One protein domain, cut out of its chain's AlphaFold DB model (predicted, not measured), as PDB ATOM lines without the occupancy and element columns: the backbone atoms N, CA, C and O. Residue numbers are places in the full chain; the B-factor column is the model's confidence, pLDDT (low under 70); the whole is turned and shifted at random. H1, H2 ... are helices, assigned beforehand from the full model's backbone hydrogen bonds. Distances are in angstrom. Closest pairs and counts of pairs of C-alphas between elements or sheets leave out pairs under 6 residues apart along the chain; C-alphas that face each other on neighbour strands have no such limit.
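AT A GLANCE: This is residues 356 to 428 of the 608 residues of the protein "Ferrous iron transport protein B" of Trueperella bernardiae (UniProt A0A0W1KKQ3). This is a rod with two sides: the long helix H4 runs nearly its whole length, and H2 and H3, placed end to end, fold back along H4 on the other side. A loop, residues 373 to 380, bulges between H2 and H3 away from H4, and the short H1 lies near the far part of H4. The printed part has 73 residues with four named helices, H1, H2, H3 and H4 in that order, no named strand, and the class all helix. It is loose, with a radius of gyration of the C-alphas of 14.4 A and spans of 49 by 21 by 13 A.

HOW THE PARTS SIT: H1, residues 356 to 359, and H2, residues 361 to 372, meet only through their tight link. H2 touches H3, residues 381 to 391, with residues 370 to 372 alone; the closest C-alphas, of Phe 371 and Leu 381, are 4.8 A apart, at a shallow tilt of 17 degrees, the same way. H4, residues 398 to 428, is the hub. It touches H2 at a shallow tilt of 27 degrees, opposite ways, closest at the C-alphas of Asp 368 and Gly 412, 4.0 A. H3 and H4 form a hairpin at a shallow tilt of 17 degrees, opposite ways; H4 touches H3 with residues 400 to 409 alone, closest at the C-alphas of Ala 382 and Val 404, 5.3 A. H1 and H4 only just touch, with 3 pairs of C-alphas within 8 A, the closest being Ala 356 and Leu 420 at 6.1 A; H1 and H3 are apart. H2, H3 and H4 make a bundle, helices grouped with mostly aligned lines. Every O i to N i+4 pair is within hydrogen-bond range in H3, against 7 of 8 in H2 and 21 of 27 in H4, and H1 is too short for such a pair.

IN THESE COORDINATES: H1 begins at C-alpha 356, (-39.597, 16.846, -24.901), and measures 6.3 A. H2 measures 15.6 A and H3 15.4 A. H4 measures 43.6 A and ends at C-alpha 428, (-47.952, 10.074, -21.550).

THE WHOLE: The C-alphas farthest apart, of Gly 393 and Leu 428, are 49.6 A apart. The printed part has no cut and no long link. Its mean pLDDT is 82.8, and residues 376 to 377 are under 70.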
ATOM      1  N   ALA A 356     -39.360  15.662 -25.717       74.75
ATOM      2  CA  ALA A 356     -39.597  16.846 -24.901       74.75
ATOM      3  C   ALA A 356     -38.529  17.939 -25.064       74.75
ATOM      4  O   ALA A 356     -38.862  19.114 -25.006       74.75
ATOM      5  N   GLY A 357     -37.260  17.563 -25.236       72.06
ATOM      6  CA  GLY A 357     -36.151  18.511 -25.341       72.06
ATOM      7  C   GLY A 357     -35.871  18.964 -26.771       72.06
ATOM      8  O   GLY A 357     -35.999  20.138 -27.091       72.06
ATOM      9  N   GLU A 358     -35.471  18.039 -27.644       79.62
ATOM     10  CA  GLU A 358     -34.957  18.390 -28.977       79.62
ATOM     11  C   GLU A 358     -36.063  18.658 -29.994       79.62
ATOM     12  O   GLU A 358     -35.911  19.525 -30.848       79.62
ATOM     13  N   TRP A 359     -37.178  17.928 -29.919       84.00
ATOM     14  CA  TRP A 359     -38.257  18.083 -30.899       84.00
ATOM     15  C   TRP A 359     -39.158  19.270 -30.583       84.00
ATOM     16  O   TRP A 359     -39.628  19.950 -31.493       84.00
ATOM     17  N   VAL A 360     -39.409  19.514 -29.297       86.12
ATOM     18  CA  VAL A 360     -40.255  20.626 -28.858       86.12
ATOM     19  C   VAL A 360     -39.454  21.916 -28.714       86.12
ATOM     20  O   VAL A 360     -40.036  22.974 -28.928       86.12
ATOM     21  N   GLY A 361     -38.139  21.849 -28.466       84.94
ATOM     22  CA  GLY A 361     -37.247  23.009 -28.334       84.94
ATOM     23  C   GLY A 361     -37.485  24.116 -29.371       84.94
ATOM     24  O   GLY A 361     -37.812  25.225 -28.968       84.94
ATOM     25  N   PRO A 362     -37.491  23.831 -30.690       89.44
ATOM     26  CA  PRO A 362     -37.759  24.850 -31.709       89.44
ATOM     27  C   PRO A 362     -39.126  25.541 -31.572       89.44
ATOM     28  O   PRO A 362     -39.270  26.722 -31.878       89.44
ATOM     29  N   ILE A 363     -40.144  24.812 -31.108       89.38
ATOM     30  CA  ILE A 363     -41.485  25.358 -30.859       89.38
ATOM     31  C   ILE A 363     -41.480  26.191 -29.570       89.38
ATOM     32  O   ILE A 363     -42.154  27.216 -29.507       89.38
ATOM     33  N   GLN A 364     -40.718  25.776 -28.554       87.88
ATOM     34  CA  GLN A 364     -40.544  26.550 -27.323       87.88
ATOM     35  C   GLN A 364     -39.830  27.869 -27.592       87.88
ATOM     36  O   GLN A 364     -40.311  28.895 -27.128       87.88
ATOM     37  N   ASP A 365     -38.750  27.837 -28.371       87.44
ATOM     38  CA  ASP A 365     -37.974  29.019 -28.753       87.44
ATOM     39  C   ASP A 365     -38.831  29.978 -29.583       87.44
ATOM     40  O   ASP A 365     -38.818  31.185 -29.359       87.44
ATOM     41  N   TRP A 366     -39.651  29.448 -30.498       88.38
ATOM     42  CA  TRP A 366     -40.620  30.253 -31.241       88.38
ATOM     43  C   TRP A 366     -41.676  30.885 -30.323       88.38
ATOM     44  O   TRP A 366     -41.975  32.073 -30.452       88.38
ATOM     45  N   CYS A 367     -42.228  30.118 -29.377       86.94
ATOM     46  CA  CYS A 367     -43.182  30.639 -28.401       86.94
ATOM     47  C   CYS A 367     -42.555  31.696 -27.487       86.94
ATOM     48  O   CYS A 367     -43.205  32.704 -27.241       86.94
ATOM     49  N   ASP A 368     -41.325  31.498 -27.012       87.56
ATOM     50  CA  ASP A 368     -40.595  32.488 -26.218       87.56
ATOM     51  C   ASP A 368     -40.369  33.767 -27.034       87.56
ATOM     52  O   ASP A 368     -40.769  34.852 -26.611       87.56
ATOM     53  N   ALA A 369     -39.870  33.632 -28.268       86.25
ATOM     54  CA  ALA A 369     -39.561  34.753 -29.150       86.25
ATOM     55  C   ALA A 369     -40.772  35.657 -29.449       86.25
ATOM     56  O   ALA A 369     -40.607  36.874 -29.542       86.25
ATOM     57  N   ILE A 370     -41.992  35.113 -29.546       89.00
ATOM     58  CA  ILE A 370     -43.217  35.921 -29.722       89.00
ATOM     59  C   ILE A 370     -43.406  36.923 -28.577       89.00
ATOM     60  O   ILE A 370     -43.919  38.022 -28.797       89.00
ATOM     61  N   PHE A 371     -43.001  36.574 -27.359       87.19
ATOM     62  CA  PHE A 371     -43.176  37.435 -26.193       87.19
ATOM     63  C   PHE A 371     -41.918  38.234 -25.857       87.19
ATOM     64  O   PHE A 371     -42.042  39.411 -25.528       87.19
ATOM     65  N   SER A 372     -40.733  37.623 -25.942       83.69
ATOM     66  CA  SER A 372     -39.496  38.144 -25.350       83.69
ATOM     67  C   SER A 372     -38.477  38.701 -26.347       83.69
ATOM     68  O   SER A 372     -37.569  39.409 -25.915       83.69
ATOM     69  N   SER A 373     -38.601  38.428 -27.654       83.06
ATOM     70  CA  SER A 373     -37.584  38.871 -28.622       83.06
ATOM     71  C   SER A 373     -37.545  40.395 -28.761       83.06
ATOM     72  O   SER A 373     -38.575  41.041 -28.941       83.06
ATOM     73  N   THR A 374     -36.347  40.966 -28.699       75.81
ATOM     74  CA  THR A 374     -36.083  42.408 -28.867       75.81
ATOM     75  C   THR A 374     -35.289  42.711 -30.139       75.81
ATOM     76  O   THR A 374     -34.710  43.786 -30.274       75.81
ATOM     77  N   ASP A 375     -35.215  41.751 -31.063       79.00
ATOM     78  CA  ASP A 375     -34.484  41.907 -32.319       79.00
ATOM     79  C   ASP A 375     -35.175  42.937 -33.225       79.00
ATOM     80  O   ASP A 375     -36.408  42.969 -33.334       79.00
ATOM     81  N   GLU A 376     -34.382  43.779 -33.896       66.69
ATOM     82  CA  GLU A 376     -34.892  44.821 -34.791       66.69
ATOM     83  C   GLU A 376     -35.719  44.201 -35.934       66.69
ATOM     84  O   GLU A 376     -35.202  43.483 -36.789       66.69
ATOM     85  N   GLY A 377     -37.028  44.479 -35.952       64.25
ATOM     86  CA  GLY A 377     -37.962  43.990 -36.976       64.25
ATOM     87  C   GLY A 377     -38.733  42.712 -36.621       64.25
ATOM     88  O   GLY A 377     -39.584  42.292 -37.407       64.25
ATOM     89  N   ALA A 378     -38.507  42.112 -35.448       72.62
ATOM     90  CA  ALA A 378     -39.316  40.989 -34.975       72.62
ATOM     91  C   ALA A 378     -40.714  41.454 -34.518       72.62
ATOM     92  O   ALA A 378     -40.848  42.424 -33.766       72.62
ATOM     93  N   ILE A 379     -41.769  40.751 -34.949       73.31
ATOM     94  CA  ILE A 379     -43.154  41.001 -34.513       73.31
ATOM     95  C   ILE A 379     -43.360  40.319 -33.153       73.31
ATOM     96  O   ILE A 379     -43.913  39.223 -33.076       73.31
ATOM     97  N   SER A 380     -42.870  40.950 -32.088       84.25
ATOM     98  CA  SER A 380     -42.967  40.442 -30.718       84.25
ATOM     99  C   SER A 380     -43.742  41.386 -29.803       84.25
ATOM    100  O   SER A 380     -43.843  42.593 -30.051       84.25
ATOM    101  N   LEU A 381     -44.283  40.839 -28.712       85.12
ATOM    102  CA  LEU A 381     -44.937  41.627 -27.668       85.12
ATOM    103  C   LEU A 381     -43.952  42.625 -27.042       85.12
ATOM    104  O   LEU A 381     -44.313  43.784 -26.852       85.12
ATOM    105  N   ALA A 382     -42.710  42.202 -26.790       84.69
ATOM    106  CA  ALA A 382     -41.629  43.049 -26.289       84.69
ATOM    107  C   ALA A 382     -41.367  44.272 -27.187       84.69
ATOM    108  O   ALA A 382     -41.357  45.399 -26.690       84.69
ATOM    109  N   ASN A 383     -41.249  44.084 -28.506       84.19
ATOM    110  CA  ASN A 383     -41.051  45.185 -29.453       84.19
ATOM    111  C   ASN A 383     -42.287  46.086 -29.562       84.19
ATOM    112  O   ASN A 383     -42.151  47.306 -29.645       84.19
ATOM    113  N   GLY A 384     -43.494  45.513 -29.513       84.19
ATOM    114  CA  GLY A 384     -44.737  46.289 -29.491       84.19
ATOM    115  C   GLY A 384     -44.861  47.168 -28.243       84.19
ATOM    116  O   GLY A 384     -45.237  48.337 -28.338       84.19
ATOM    117  N   VAL A 385     -44.491  46.628 -27.077       84.56
ATOM    118  CA  VAL A 385     -44.468  47.357 -25.802       84.56
ATOM    119  C   VAL A 385     -43.381  48.436 -25.810       84.56
ATOM    120  O   VAL A 385     -43.675  49.574 -25.445       84.56
ATOM    121  N   SER A 386     -42.170  48.132 -26.291       84.69
ATOM    122  CA  SER A 386     -41.070  49.105 -26.381       84.69
ATOM    123  C   SER A 386     -41.372  50.239 -27.372       84.69
ATOM    124  O   SER A 386     -41.155  51.411 -27.059       84.69
ATOM    125  N   TRP A 387     -41.989  49.937 -28.521       85.12
ATOM    126  CA  TRP A 387     -42.468  50.953 -29.468       85.12
ATOM    127  C   TRP A 387     -43.499  51.891 -28.827       85.12
ATOM    128  O   TRP A 387     -43.386  53.112 -28.935       85.12
ATOM    129  N   LEU A 388     -44.476  51.336 -28.101       85.56
ATOM    130  CA  LEU A 388     -45.525  52.115 -27.440       85.56
ATOM    131  C   LEU A 388     -44.962  52.986 -26.304       85.56
ATOM    132  O   LEU A 388     -45.345  54.147 -26.167       85.56
ATOM    133  N   LEU A 389     -43.997  52.470 -25.538       84.56
ATOM    134  CA  LEU A 389     -43.246  53.232 -24.532       84.56
ATOM    135  C   LEU A 389     -42.406  54.350 -25.166       84.56
ATOM    136  O   LEU A 389     -42.319  55.441 -24.599       84.56
ATOM    137  N   GLY A 390     -41.838  54.112 -26.349       82.19
ATOM    138  CA  GLY A 390     -41.131  55.114 -27.145       82.19
ATOM    139  C   GLY A 390     -42.033  56.271 -27.578       82.19
ATOM    140  O   GLY A 390     -41.659  57.430 -27.413       82.19
ATOM    141  N   VAL A 391     -43.257  55.979 -28.038       86.06
ATOM    142  CA  VAL A 391     -44.259  56.999 -28.414       86.06
ATOM    143  C   VAL A 391     -44.698  57.844 -27.210       86.06
ATOM    144  O   VAL A 391     -44.942  59.040 -27.349       86.06
ATOM    145  N   VAL A 392     -44.763  57.245 -26.018       85.75
ATOM    146  CA  VAL A 392     -45.128  57.928 -24.763       85.75
ATOM    147  C   VAL A 392     -43.933  58.674 -24.132       85.75
ATOM    148  O   VAL A 392     -44.106  59.422 -23.172       85.75
ATOM    149  N   GLY A 393     -42.719  58.527 -24.676       80.94
ATOM    150  CA  GLY A 393     -41.505  59.179 -24.166       80.94
ATOM    151  C   GLY A 393     -40.899  58.513 -22.923       80.94
ATOM    152  O   GLY A 393     -40.081  59.119 -22.237       80.94
ATOM    153  N   LEU A 394     -41.297  57.273 -22.626       79.19
ATOM    154  CA  LEU A 394     -40.803  56.457 -21.507       79.19
ATOM    155  C   LEU A 394     -39.764  55.406 -21.942       79.19
ATOM    156  O   LEU A 394     -39.329  54.597 -21.119       79.19
ATOM    157  N   GLY A 395     -39.360  55.408 -23.214       74.75
ATOM    158  CA  GLY A 395     -38.332  54.507 -23.742       74.75
ATOM    159  C   GLY A 395     -36.997  54.657 -23.004       74.75
ATOM    160  O   GLY A 395     -36.548  55.771 -22.739       74.75
ATOM    161  N   GLY A 396     -36.375  53.533 -22.634       78.12
ATOM    162  CA  GLY A 396     -35.091  53.500 -21.919       78.12
ATOM    163  C   GLY A 396     -35.149  53.862 -20.427       78.12
ATOM    164  O   GLY A 396     -34.108  53.966 -19.780       78.12
ATOM    165  N   THR A 397     -36.343  54.057 -19.857       88.00
ATOM    166  CA  THR A 397     -36.520  54.264 -18.408       88.00
ATOM    167  C   THR A 397     -36.614  52.934 -17.649       88.00
ATOM    168  O   THR A 397     -36.728  51.862 -18.241       88.00
ATOM    169  N   TRP A 398     -36.640  52.985 -16.311       89.12
ATOM    170  CA  TRP A 398     -36.855  51.797 -15.468       89.12
ATOM    171  C   TRP A 398     -38.163  51.048 -15.796       89.12
ATOM    172  O   TRP A 398     -38.257  49.846 -15.553       89.12
ATOM    173  N   VAL A 399     -39.157  51.745 -16.362       86.38
ATOM    174  CA  VAL A 399     -40.443  51.169 -16.783       86.38
ATOM    175  C   VAL A 399     -40.265  50.253 -17.994       86.38
ATOM    176  O   VAL A 399     -40.865  49.182 -18.036       86.38
ATOM    177  N   ASP A 400     -39.406  50.634 -18.942       84.94
ATOM    178  CA  ASP A 400     -39.072  49.811 -20.106       84.94
ATOM    179  C   ASP A 400     -38.340  48.534 -19.675       84.94
ATOM    180  O   ASP A 400     -38.763  47.432 -20.019       84.94
ATOM    181  N   SER A 401     -37.350  48.650 -18.783       84.88
ATOM    182  CA  SER A 401     -36.665  47.477 -18.220       84.88
ATOM    183  C   SER A 401     -37.606  46.550 -17.440       84.88
ATOM    184  O   SER A 401     -37.463  45.331 -17.515       84.88
ATOM    185  N   LEU A 402     -38.585  47.098 -16.710       88.81
ATOM    186  CA  LEU A 402     -39.556  46.304 -15.953       88.81
ATOM    187  C   LEU A 402     -40.564  45.591 -16.866       88.81
ATOM    188  O   LEU A 402     -40.867  44.417 -16.652       88.81
ATOM    189  N   LEU A 403     -41.106  46.286 -17.869       88.69
ATOM    190  CA  LEU A 403     -42.138  45.735 -18.749       88.69
ATOM    191  C   LEU A 403     -41.554  44.822 -19.828       88.69
ATOM    192  O   LEU A 403     -42.103  43.750 -20.061       88.69
ATOM    193  N   VAL A 404     -40.447  45.210 -20.460       85.88
ATOM    194  CA  VAL A 404     -39.812  44.430 -21.528       85.88
ATOM    195  C   VAL A 404     -38.919  43.345 -20.923       85.88
ATOM    196  O   VAL A 404     -39.196  42.161 -21.101       85.88
ATOM    197  N   GLY A 405     -37.914  43.733 -20.132       80.94
ATOM    198  CA  GLY A 405     -36.945  42.797 -19.541       80.94
ATOM    199  C   GLY A 405     -37.474  41.972 -18.361       80.94
ATOM    200  O   GLY A 405     -36.924  40.919 -18.044       80.94
ATOM    201  N   GLY A 406     -38.539  42.434 -17.699       84.94
ATOM    202  CA  GLY A 406     -39.195  41.710 -16.609       84.94
ATOM    203  C   GLY A 406     -40.427  40.940 -17.081       84.94
ATOM    204  O   GLY A 406     -40.430  39.710 -17.111       84.94
ATOM    205  N   LEU A 407     -41.495  41.664 -17.431       87.75
ATOM    206  CA  LEU A 407     -42.804  41.069 -17.714       87.75
ATOM    207  C   LEU A 407     -42.844  40.312 -19.050       87.75
ATOM    208  O   LEU A 407     -43.305  39.174 -19.065       87.75
ATOM    209  N   CYS A 408     -42.372  40.900 -20.154       87.56
ATOM    210  CA  CYS A 408     -42.416  40.258 -21.474       87.56
ATOM    211  C   CYS A 408     -41.465  39.058 -21.550       87.56
ATOM    212  O   CYS A 408     -41.872  37.990 -22.004       87.56
ATOM    213  N   THR A 409     -40.247  39.180 -21.013       86.31
ATOM    214  CA  THR A 409     -39.336  38.038 -20.842       86.31
ATOM    215  C   THR A 409     -39.947  36.954 -19.948       86.31
ATOM    216  O   THR A 409     -39.914  35.778 -20.296       86.31
ATOM    217  N   GLY A 410     -40.578  37.325 -18.828       82.94
ATOM    218  CA  GLY A 410     -41.275  36.373 -17.957       82.94
ATOM    219  C   GLY A 410     -42.443  35.657 -18.649       82.94
ATOM    220  O   GLY A 410     -42.595  34.445 -18.503       82.94
ATOM    221  N   LEU A 411     -43.242  36.383 -19.436       86.88
ATOM    222  CA  LEU A 411     -44.331  35.833 -20.252       86.88
ATOM    223  C   LEU A 411     -43.813  34.895 -21.347       86.88
ATOM    224  O   LEU A 411     -44.445  33.868 -21.579       86.88
ATOM    225  N   GLY A 412     -42.672  35.201 -21.970       86.19
ATOM    226  CA  GLY A 412     -42.022  34.321 -22.946       86.19
ATOM    227  C   GLY A 412     -41.571  33.006 -22.333       86.19
ATOM    228  O   GLY A 412     -41.949  31.936 -22.818       86.19
ATOM    229  N   VAL A 413     -40.925  33.072 -21.166       82.44
ATOM    230  CA  VAL A 413     -40.563  31.883 -20.388       82.44
ATOM    231  C   VAL A 413     -41.804  31.051 -20.061       82.44
ATOM    232  O   VAL A 413     -41.805  29.851 -20.327       82.44
ATOM    233  N   VAL A 414     -42.883  31.655 -19.547       84.00
ATOM    234  CA  VAL A 414     -44.141  30.938 -19.244       84.00
ATOM    235  C   VAL A 414     -44.785  30.358 -20.509       84.00
ATOM    236  O   VAL A 414     -45.210  29.201 -20.507       84.00
ATOM    237  N   GLY A 415     -44.833  31.128 -21.595       84.69
ATOM    238  CA  GLY A 415     -45.393  30.720 -22.882       84.69
ATOM    239  C   GLY A 415     -44.657  29.525 -23.486       84.69
ATOM    240  O   GLY A 415     -45.296  28.593 -23.976       84.69
ATOM    241  N   SER A 416     -43.328  29.486 -23.350       84.94
ATOM    242  CA  SER A 416     -42.477  28.381 -23.808       84.94
ATOM    243  C   SER A 416     -42.788  27.035 -23.128       84.94
ATOM    244  O   SER A 416     -42.480  25.975 -23.677       84.94
ATOM    245  N   PHE A 417     -43.438  27.031 -21.954       81.75
ATOM    246  CA  PHE A 417     -43.834  25.793 -21.272       81.75
ATOM    247  C   PHE A 417     -45.097  25.157 -21.858       81.75
ATOM    248  O   PHE A 417     -45.297  23.955 -21.675       81.75
ATOM    249  N   VAL A 418     -45.949  25.908 -22.566       84.44
ATOM    250  CA  VAL A 418     -47.218  25.383 -23.104       84.44
ATOM    251  C   VAL A 418     -46.985  24.257 -24.128       84.44
ATOM    252  O   VAL A 418     -47.560  23.179 -23.937       84.44
ATOM    253  N   PRO A 419     -46.121  24.414 -25.153       84.94
ATOM    254  CA  PRO A 419     -45.837  23.346 -26.118       84.94
ATOM    255  C   PRO A 419     -45.183  22.116 -25.481       84.94
ATOM    256  O   PRO A 419     -45.518  20.978 -25.824       84.94
ATOM    257  N   LEU A 420     -44.277  22.341 -24.523       81.69
ATOM    258  CA  LEU A 420     -43.621  21.279 -23.764       81.69
ATOM    259  C   LEU A 420     -44.639  20.473 -22.963       81.69
ATOM    260  O   LEU A 420     -44.666  19.245 -23.042       81.69
ATOM    261  N   MET A 421     -45.504  21.162 -22.219       77.94
ATOM    262  CA  MET A 421     -46.513  20.525 -21.386       77.94
ATOM    263  C   MET A 421     -47.513  19.744 -22.242       77.94
ATOM    264  O   MET A 421     -47.783  18.583 -21.935       77.94
ATOM    265  N   PHE A 422     -48.001  20.327 -23.343       83.00
ATOM    266  CA  PHE A 422     -48.881  19.641 -24.293       83.00
ATOM    267  C   PHE A 422     -48.247  18.355 -24.831       83.00
ATOM    268  O   PHE A 422     -48.862  17.292 -24.774       83.00
ATOM    269  N   THR A 423     -46.998  18.430 -25.293       82.69
ATOM    270  CA  THR A 423     -46.299  17.279 -25.873       82.69
ATOM    271  C   THR A 423     -46.052  16.176 -24.845       82.69
ATOM    272  O   THR A 423     -46.309  15.006 -25.129       82.69
ATOM    273  N   ILE A 424     -45.618  16.528 -23.631       75.06
ATOM    274  CA  ILE A 424     -45.430  15.564 -22.537       75.06
ATOM    275  C   ILE A 424     -46.751  14.878 -22.178       75.06
ATOM    276  O   ILE A 424     -46.788  13.655 -22.056       75.06
ATOM    277  N   PHE A 425     -47.846  15.631 -22.033       74.81
ATOM    278  CA  PHE A 425     -49.155  15.046 -21.734       74.81
ATOM    279  C   PHE A 425     -49.665  14.151 -22.865       74.81
ATOM    280  O   PHE A 425     -50.189  13.074 -22.588       74.81
ATOM    281  N   ALA A 426     -49.482  14.550 -24.125       80.19
ATOM    282  CA  ALA A 426     -49.844  13.730 -25.277       80.19
ATOM    283  C   ALA A 426     -49.040  12.419 -25.311       80.19
ATOM    284  O   ALA A 426     -49.618  11.347 -25.479       80.19
ATOM    285  N   ALA A 427     -47.725  12.480 -25.081       78.75
ATOM    286  CA  ALA A 427     -46.863  11.301 -25.035       78.75
ATOM    287  C   ALA A 427     -47.236  10.348 -23.886       78.75
ATOM    288  O   ALA A 427     -47.303   9.136 -24.086       78.75
ATOM    289  N   LEU A 428     -47.522  10.882 -22.694       73.19
ATOM    290  CA  LEU A 428     -47.952  10.074 -21.550       73.19
ATOM    291  C   LEU A 428     -49.333   9.449 -21.766       73.19
ATOM    292  O   LEU A 428     -49.512   8.281 -21.436       73.19
TER     293      LEU A 428